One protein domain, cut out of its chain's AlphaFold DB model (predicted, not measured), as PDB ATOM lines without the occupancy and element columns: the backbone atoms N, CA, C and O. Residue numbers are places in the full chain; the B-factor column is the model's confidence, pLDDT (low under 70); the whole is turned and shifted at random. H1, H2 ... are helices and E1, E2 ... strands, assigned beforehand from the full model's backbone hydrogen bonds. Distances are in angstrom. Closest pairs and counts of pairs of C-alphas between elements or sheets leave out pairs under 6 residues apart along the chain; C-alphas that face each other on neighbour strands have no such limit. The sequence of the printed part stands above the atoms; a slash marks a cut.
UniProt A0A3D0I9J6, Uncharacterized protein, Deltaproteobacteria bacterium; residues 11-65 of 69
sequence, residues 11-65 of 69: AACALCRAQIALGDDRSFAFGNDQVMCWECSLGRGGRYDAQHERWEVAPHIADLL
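AT A GLANCE: This is residues 11 to 65 of the 69 residues of an uncharacterized protein of Deltaproteobacteria bacterium (UniProt A0A3D0I9J6). Two small two-stranded hairpins, E2 with E3 near the middle and E4 with E5 at one end, are joined along the chain by the short helix H1, while E1 lies at the opposite side from E4 and E5. The printed part has 55 residues, with one named helix and five named strands in the order E1, E2, E3, H1, E4, E5; both sheets are antiparallel. The class is mixed, helices and strands, with under half of the residues in named elements. The whole is compact, radius of gyration of the C-alphas 10.3 A, spans 27 by 23 by 19 A.

HOW THE PARTS SIT: E1, residues 19 to 21, pairs with no named strand. E2, residues 28 to 30, and E3, residues 34 to 36, form a hairpin, N 28 and O 36 within hydrogen-bond range at 2.9 A. In H1, residues 38 to 43, every O i to N i+4 pair is within range; its closest C-alpha to E2 is Ser 41, 6.7 A from Phe 28. E4, residues 47 to 49, and E5, residues 54 to 57, form a hairpin, N 49 and O 54 at 2.8 A.

IN THESE COORDINATES: E1 begins at C-alpha 19 (-7.383, 9.674, -47.631); E5, 8.9 A long, ends at C-alpha 57 (-7.050, -10.726, -37.342). H1 is 8.5 A long.

THE WHOLE: The farthest C-alphas, Gln 51 and Asp 63, are 29.2 A apart. The printed part has no cut, no link is long, and residue 25 is under pLDDT 70.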
ATOM      1  N   ALA A  11      -2.044   9.513 -45.722       88.50
ATOM      2  CA  ALA A  11      -1.742   8.505 -46.726       88.50
ATOM      3  C   ALA A  11      -2.997   8.123 -47.514       88.50
ATOM      4  O   ALA A  11      -4.124   8.354 -47.083       88.50
ATOM      5  N   ALA A  12      -2.810   7.544 -48.698       91.31
ATOM      6  CA  ALA A  12      -3.913   7.046 -49.510       91.31
ATOM      7  C   ALA A  12      -4.071   5.536 -49.318       91.31
ATOM      8  O   ALA A  12      -3.098   4.793 -49.444       91.31
ATOM      9  N   CYS A  13      -5.304   5.078 -49.093       92.25
ATOM     10  CA  CYS A  13      -5.633   3.657 -49.063       92.25
ATOM     11  C   CYS A  13      -5.166   2.974 -50.355       92.25
ATOM     12  O   CYS A  13      -5.519   3.410 -51.456       92.25
ATOM     13  N   ALA A  14      -4.439   1.867 -50.228       91.62
ATOM     14  CA  ALA A  14      -3.932   1.099 -51.362       91.62
ATOM     15  C   ALA A  14      -5.042   0.561 -52.289       91.62
ATOM     16  O   ALA A  14      -4.789   0.313 -53.463       91.62
ATOM     17  N   LEU A  15      -6.276   0.419 -51.788       91.56
ATOM     18  CA  LEU A  15      -7.411  -0.139 -52.531       91.56
ATOM     19  C   LEU A  15      -8.350   0.923 -53.096       91.56
ATOM     20  O   LEU A  15      -8.513   1.035 -54.307       91.56
ATOM     21  N   CYS A  16      -8.991   1.700 -52.223       93.62
ATOM     22  CA  CYS A  16     -10.021   2.658 -52.628       93.62
ATOM     23  C   CYS A  16      -9.488   4.079 -52.842       93.62
ATOM     24  O   CYS A  16     -10.258   4.964 -53.203       93.62
ATOM     25  N   ARG A  17      -8.188   4.317 -52.594       92.81
ATOM     26  CA  ARG A  17      -7.535   5.638 -52.664       92.81
ATOM     27  C   ARG A  17      -8.108   6.697 -51.714       92.81
ATOM     28  O   ARG A  17      -7.739   7.862 -51.832       92.81
ATOM     29  N   ALA A  18      -8.954   6.307 -50.756       91.56
ATOM     30  CA  ALA A  18      -9.430   7.199 -49.703       91.56
ATOM     31  C   ALA A  18      -8.256   7.760 -48.892       91.56
ATOM     32  O   ALA A  18      -7.276   7.053 -48.645       91.56
ATOM     33  N   GLN A  19      -8.368   9.020 -48.483       90.69
ATOM     34  CA  GLN A  19      -7.383   9.674 -47.631       90.69
ATOM     35  C   GLN A  19      -7.524   9.163 -46.190       90.69
ATOM     36  O   GLN A  19      -8.629   9.092 -45.659       90.69
ATOM     37  N   ILE A  20      -6.404   8.787 -45.581       89.19
ATOM     38  CA  ILE A  20      -6.293   8.229 -44.232       89.19
ATOM     39  C   ILE A  20      -5.357   9.138 -43.442       89.19
ATOM     40  O   ILE A  20      -4.272   9.449 -43.932       89.19
ATOM     41  N   ALA A  21      -5.755   9.541 -42.238       84.06
ATOM     42  CA  ALA A  21      -4.848  10.186 -41.298       84.06
ATOM     43  C   ALA A  21      -3.870   9.138 -40.739       84.06
ATOM     44  O   ALA A  21      -4.280   8.131 -40.161       84.06
ATOM     45  N   LEU A  22      -2.574   9.345 -40.956       73.50
ATOM     46  CA  LEU A  22      -1.515   8.543 -40.356       73.50
ATOM     47  C   LEU A  22      -1.471   8.860 -38.860       73.50
ATOM     48  O   LEU A  22      -1.459  10.023 -38.465       73.50
ATOM     49  N   GLY A  23      -1.488   7.815 -38.036       70.50
ATOM     50  CA  GLY A  23      -1.676   7.933 -36.587       70.50
ATOM     51  C   GLY A  23      -3.095   7.607 -36.117       70.50
ATOM     52  O   GLY A  23      -3.298   7.473 -34.918       70.50
ATOM     53  N   ASP A  24      -4.056   7.407 -37.028       72.19
ATOM     54  CA  ASP A  24      -5.321   6.752 -36.684       72.19
ATOM     55  C   ASP A  24      -5.090   5.235 -36.546       72.19
ATOM     56  O   ASP A  24      -4.699   4.551 -37.509       72.19
ATOM     57  N   ASP A  25      -5.342   4.703 -35.345       69.06
ATOM     58  CA  ASP A  25      -5.150   3.292 -34.984       69.06
ATOM     59  C   ASP A  25      -5.972   2.314 -35.839       69.06
ATOM     60  O   ASP A  25      -5.744   1.102 -35.814       69.06
ATOM     61  N   ARG A  26      -6.937   2.811 -36.620       82.62
ATOM     62  CA  ARG A  26      -7.828   1.997 -37.460       82.62
ATOM     63  C   ARG A  26      -7.311   1.783 -38.876       82.62
ATOM     64  O   ARG A  26      -7.988   1.146 -39.689       82.62
ATOM     65  N   SER A  27      -6.130   2.299 -39.190       89.75
ATOM     66  CA  SER A  27      -5.427   1.972 -40.426       89.75
ATOM     67  C   SER A  27      -4.676   0.637 -40.298       89.75
ATOM     68  O   SER A  27      -4.356   0.174 -39.203       89.75
ATOM     69  N   PHE A  28      -4.438  -0.044 -41.420       91.00
ATOM     70  CA  PHE A  28      -3.616  -1.258 -41.453       91.00
ATOM     71  C   PHE A  28      -2.442  -1.046 -42.404       91.00
ATOM     72  O   PHE A  28      -2.639  -0.965 -43.618       91.00
ATOM     73  N   ALA A  29      -1.235  -0.924 -41.856       90.31
ATOM     74  CA  ALA A  29      -0.008  -0.821 -42.636       90.31
ATOM     75  C   ALA A  29       0.473  -2.211 -43.079       90.31
ATOM     76  O   ALA A  29       0.440  -3.165 -42.299       90.31
ATOM     77  N   PHE A  30       0.917  -2.331 -44.328       88.94
ATOM     78  CA  PHE A  30       1.440  -3.571 -44.893       88.94
ATOM     79  C   PHE A  30       2.470  -3.306 -45.999       88.94
ATOM     80  O   PHE A  30       2.489  -2.245 -46.619       88.94
ATOM     81  N   GLY A  31       3.337  -4.287 -46.267       85.06
ATOM     82  CA  GLY A  31       4.500  -4.066 -47.132       85.06
ATOM     83  C   GLY A  31       5.441  -3.003 -46.548       85.06
ATOM     84  O   GLY A  31       5.468  -2.807 -45.335       85.06
ATOM     85  N   ASN A  32       6.210  -2.327 -47.406       80.81
ATOM     86  CA  ASN A  32       7.154  -1.292 -46.962       80.81
ATOM     87  C   ASN A  32       6.502   0.091 -46.788       80.81
ATOM     88  O   ASN A  32       6.878   0.816 -45.878       80.81
ATOM     89  N   ASP A  33       5.507   0.437 -47.616       83.69
ATOM     90  CA  ASP A  33       4.942   1.798 -47.679       83.69
ATOM     91  C   ASP A  33       3.438   1.818 -48.024       83.69
ATOM     92  O   ASP A  33       2.909   2.823 -48.503       83.69
ATOM     93  N   GLN A  34       2.721   0.700 -47.846       89.50
ATOM     94  CA  GLN A  34       1.288   0.640 -48.152       89.50
ATOM     95  C   GLN A  34       0.441   0.665 -46.882       89.50
ATOM     96  O   GLN A  34       0.790   0.104 -45.846       89.50
ATOM     97  N   VAL A  35      -0.720   1.309 -46.980       91.62
ATOM     98  CA  VAL A  35      -1.699   1.378 -45.898       91.62
ATOM     99  C   VAL A  35      -3.102   1.139 -46.434       91.62
ATOM    100  O   VAL A  35      -3.431   1.478 -47.574       91.62
ATOM    101  N   MET A  36      -3.944   0.539 -45.606       91.94
ATOM    102  CA  MET A  36      -5.338   0.255 -45.899       91.94
ATOM    103  C   MET A  36      -6.247   0.964 -44.902       91.94
ATOM    104  O   MET A  36      -5.965   0.996 -43.702       91.94
ATOM    105  N   CYS A  37      -7.343   1.539 -45.402       93.25
ATOM    106  CA  CYS A  37      -8.351   2.143 -44.542       93.25
ATOM    107  C   CYS A  37      -9.154   1.062 -43.817       93.25
ATOM    108  O   CYS A  37      -9.293  -0.057 -44.310       93.25
ATOM    109  N   TRP A  38      -9.749   1.448 -42.692       92.88
ATOM    110  CA  TRP A  38     -10.629   0.614 -41.879       92.88
ATOM    111  C   TRP A  38     -11.616  -0.231 -42.695       92.88
ATOM    112  O   TRP A  38     -11.662  -1.450 -42.556       92.88
ATOM    113  N   GLU A  39     -12.385   0.406 -43.581       93.75
ATOM    114  CA  GLU A  39     -13.437  -0.268 -44.349       93.75
ATOM    115  C   GLU A  39     -12.873  -1.352 -45.269       93.75
ATOM    116  O   GLU A  39     -13.412  -2.455 -45.347       93.75
ATOM    117  N   CYS A  40     -11.754  -1.062 -45.932       94.31
ATOM    118  CA  CYS A  40     -11.089  -2.025 -46.799       94.31
ATOM    119  C   CYS A  40     -10.451  -3.166 -45.997       94.31
ATOM    120  O   CYS A  40     -10.524  -4.322 -46.415       94.31
ATOM    121  N   SER A  41      -9.878  -2.853 -44.833       94.19
ATOM    122  CA  SER A  41      -9.303  -3.835 -43.916       94.19
ATOM    123  C   SER A  41     -10.365  -4.821 -43.422       94.19
ATOM    124  O   SER A  41     -10.158  -6.034 -43.493       94.19
ATOM    125  N   LEU A  42     -11.542  -4.330 -43.017       94.12
ATOM    126  CA  LEU A  42     -12.682  -5.180 -42.654       94.12
ATOM    127  C   LEU A  42     -13.220  -5.973 -43.851       94.12
ATOM    128  O   LEU A  42     -13.477  -7.170 -43.738       94.12
ATOM    129  N   GLY A  43     -13.358  -5.328 -45.015       94.44
ATOM    130  CA  GLY A  43     -13.840  -5.970 -46.243       94.44
ATOM    131  C   GLY A  43     -12.954  -7.125 -46.720       94.44
ATOM    132  O   GLY A  43     -13.430  -8.025 -47.408       94.44
ATOM    133  N   ARG A  44     -11.682  -7.136 -46.310       93.88
ATOM    134  CA  ARG A  44     -10.710  -8.210 -46.563       93.88
ATOM    135  C   ARG A  44     -10.575  -9.212 -45.412       93.88
ATOM    136  O   ARG A  44      -9.610  -9.971 -45.375       93.88
ATOM    137  N   GLY A  45     -11.530  -9.233 -44.484       95.06
ATOM    138  CA  GLY A  45     -11.580 -10.198 -43.385       95.06
ATOM    139  C   GLY A  45     -10.745  -9.821 -42.161       95.06
ATOM    140  O   GLY A  45     -10.593 -10.644 -41.261       95.06
ATOM    141  N   GLY A  46     -10.220  -8.594 -42.102       94.81
ATOM    142  CA  GLY A  46      -9.579  -8.086 -40.899       94.81
ATOM    143  C   GLY A  46     -10.583  -7.942 -39.758       94.81
ATOM    144  O   GLY A  46     -11.737  -7.565 -39.969       94.81
ATOM    145  N   ARG A  47     -10.135  -8.206 -38.530       95.44
ATOM    146  CA  ARG A  47     -10.903  -7.948 -37.308       95.44
ATOM    147  C   ARG A  47     -10.074  -7.091 -36.376       95.44
ATOM    148  O   ARG A  47      -8.974  -7.483 -35.995       95.44
ATOM    149  N   TYR A  48     -10.618  -5.945 -36.007       92.69
ATOM    150  CA  TYR A  48      -9.986  -5.042 -35.065       92.69
ATOM    151  C   TYR A  48     -10.604  -5.196 -33.680       92.69
ATOM    152  O   TYR A  48     -11.825  -5.150 -33.519       92.69
ATOM    153  N   ASP A  49      -9.745  -5.375 -32.690       92.25
ATOM    154  CA  ASP A  49     -10.087  -5.382 -31.282       92.25
ATOM    155  C   ASP A  49     -10.006  -3.948 -30.758       92.25
ATOM    156  O   ASP A  49      -8.928  -3.424 -30.482       92.25
ATOM    157  N   ALA A  50     -11.170  -3.312 -30.627       89.81
ATOM    158  CA  ALA A  50     -11.273  -1.948 -30.125       89.81
ATOM    159  C   ALA A  50     -10.966  -1.823 -28.622       89.81
ATOM    160  O   ALA A  50     -10.751  -0.711 -28.158       89.81
ATOM    161  N   GLN A  51     -10.962  -2.921 -27.853       93.19
ATOM    162  CA  GLN A  51     -10.615  -2.867 -26.429       93.19
ATOM    163  C   GLN A  51      -9.102  -2.807 -26.216       93.19
ATOM    164  O   GLN A  51      -8.647  -2.193 -25.256       93.19
ATOM    165  N   HIS A  52      -8.342  -3.460 -27.096       91.06
ATOM    166  CA  HIS A  52      -6.878  -3.495 -27.057       91.06
ATOM    167  C   HIS A  52      -6.223  -2.672 -28.177       91.06
ATOM    168  O   HIS A  52      -5.015  -2.792 -28.372       91.06
ATOM    169  N   GLU A  53      -7.022  -1.904 -28.922       89.19
ATOM    170  CA  GLU A  53      -6.607  -0.988 -29.994       89.19
ATOM    171  C   GLU A  53      -5.662  -1.640 -31.017       89.19
ATOM    172  O   GLU A  53      -4.650  -1.081 -31.433       89.19
ATOM    173  N   ARG A  54      -5.979  -2.873 -31.429       90.19
ATOM    174  CA  ARG A  54      -5.125  -3.646 -32.344       90.19
ATOM    175  C   ARG A  54      -5.916  -4.543 -33.279       90.19
ATOM    176  O   ARG A  54      -6.998  -5.019 -32.952       90.19
ATOM    177  N   TRP A  55      -5.322  -4.871 -34.421       90.75
ATOM    178  CA  TRP A  55      -5.849  -5.906 -35.307       90.75
ATOM    179  C   TRP A  55      -5.685  -7.287 -34.660       90.75
ATOM    180  O   TRP A  55      -4.573  -7.778 -34.486       90.75
ATOM    181  N   GLU A  56      -6.802  -7.911 -34.292       94.56
ATOM    182  CA  GLU A  56      -6.850  -9.290 -33.795       94.56
ATOM    183  C   GLU A  56      -6.647 -10.290 -34.938       94.56
ATOM    184  O   GLU A  56      -5.961 -11.298 -34.792       94.56
ATOM    185  N   VAL A  57      -7.234  -9.983 -36.097       94.69
ATOM    186  CA  VAL A  57      -7.050 -10.726 -37.342       94.69
ATOM    187  C   VAL A  57      -6.590  -9.740 -38.403       94.69
ATOM    188  O   VAL A  57      -7.270  -8.746 -38.664       94.69
ATOM    189  N   ALA A  58      -5.437 -10.014 -39.011       92.25
ATOM    190  CA  ALA A  58      -4.920  -9.207 -40.105       92.25
ATOM    191  C   ALA A  58      -5.823  -9.342 -41.351       92.25
ATOM    192  O   ALA A  58      -6.234 -10.459 -41.677       92.25
ATOM    193  N   PRO A  59      -6.119  -8.244 -42.069       93.38
ATOM    194  CA  PRO A  59      -6.764  -8.306 -43.376       93.38
ATOM    195  C   PRO A  59      -5.984  -9.195 -44.350       93.38
ATOM    196  O   PRO A  59      -4.752  -9.210 -44.340       93.38
ATOM    197  N   HIS A  60      -6.684  -9.895 -45.243       92.56
ATOM    198  CA  HIS A  60      -6.024 -10.628 -46.320       92.56
ATOM    199  C   HIS A  60      -5.318  -9.640 -47.253       92.56
ATOM    200  O   HIS A  60      -5.976  -8.771 -47.821       92.56
ATOM    201  N   ILE A  61      -4.002  -9.760 -47.437       91.50
ATOM    202  CA  ILE A  61      -3.197  -8.854 -48.282       91.50
ATOM    203  C   ILE A  61      -2.351  -9.581 -49.331       91.50
ATOM    204  O   ILE A  61      -1.643  -8.919 -50.082       91.50
ATOM    205  N   ALA A  62      -2.420 -10.914 -49.413       87.56
ATOM    206  CA  ALA A  62      -1.560 -11.694 -50.307       87.56
ATOM    207  C   ALA A  62      -1.667 -11.221 -51.768       87.56
ATOM    208  O   ALA A  62      -0.654 -10.949 -52.404       87.56
ATOM    209  N   ASP A  63      -2.888 -10.972 -52.251       84.94
ATOM    210  CA  ASP A  63      -3.138 -10.504 -53.625       84.94
ATOM    211  C   ASP A  63      -2.686  -9.054 -53.884       84.94
ATOM    212  O   ASP A  63      -2.725  -8.587 -55.018       84.94
ATOM    213  N   LEU A  64      -2.321  -8.307 -52.835       82.62
ATOM    214  CA  LEU A  64      -1.842  -6.919 -52.926       82.62
ATOM    215  C   LEU A  64      -0.327  -6.813 -52.864       82.62
ATOM    216  O   LEU A  64       0.231  -5.809 -53.302       82.62
ATOM    217  N   LEU A  65       0.330  -7.827 -52.306       79.19
ATOM    218  CA  LEU A  65       1.779  -7.852 -52.190       79.19
ATOM    219  C   LEU A  65       2.469  -8.191 -53.504       79.19
ATOM    220  O   LEU A  65       3.686  -8.061 -53.537       79.19
TER     221      LEU A  65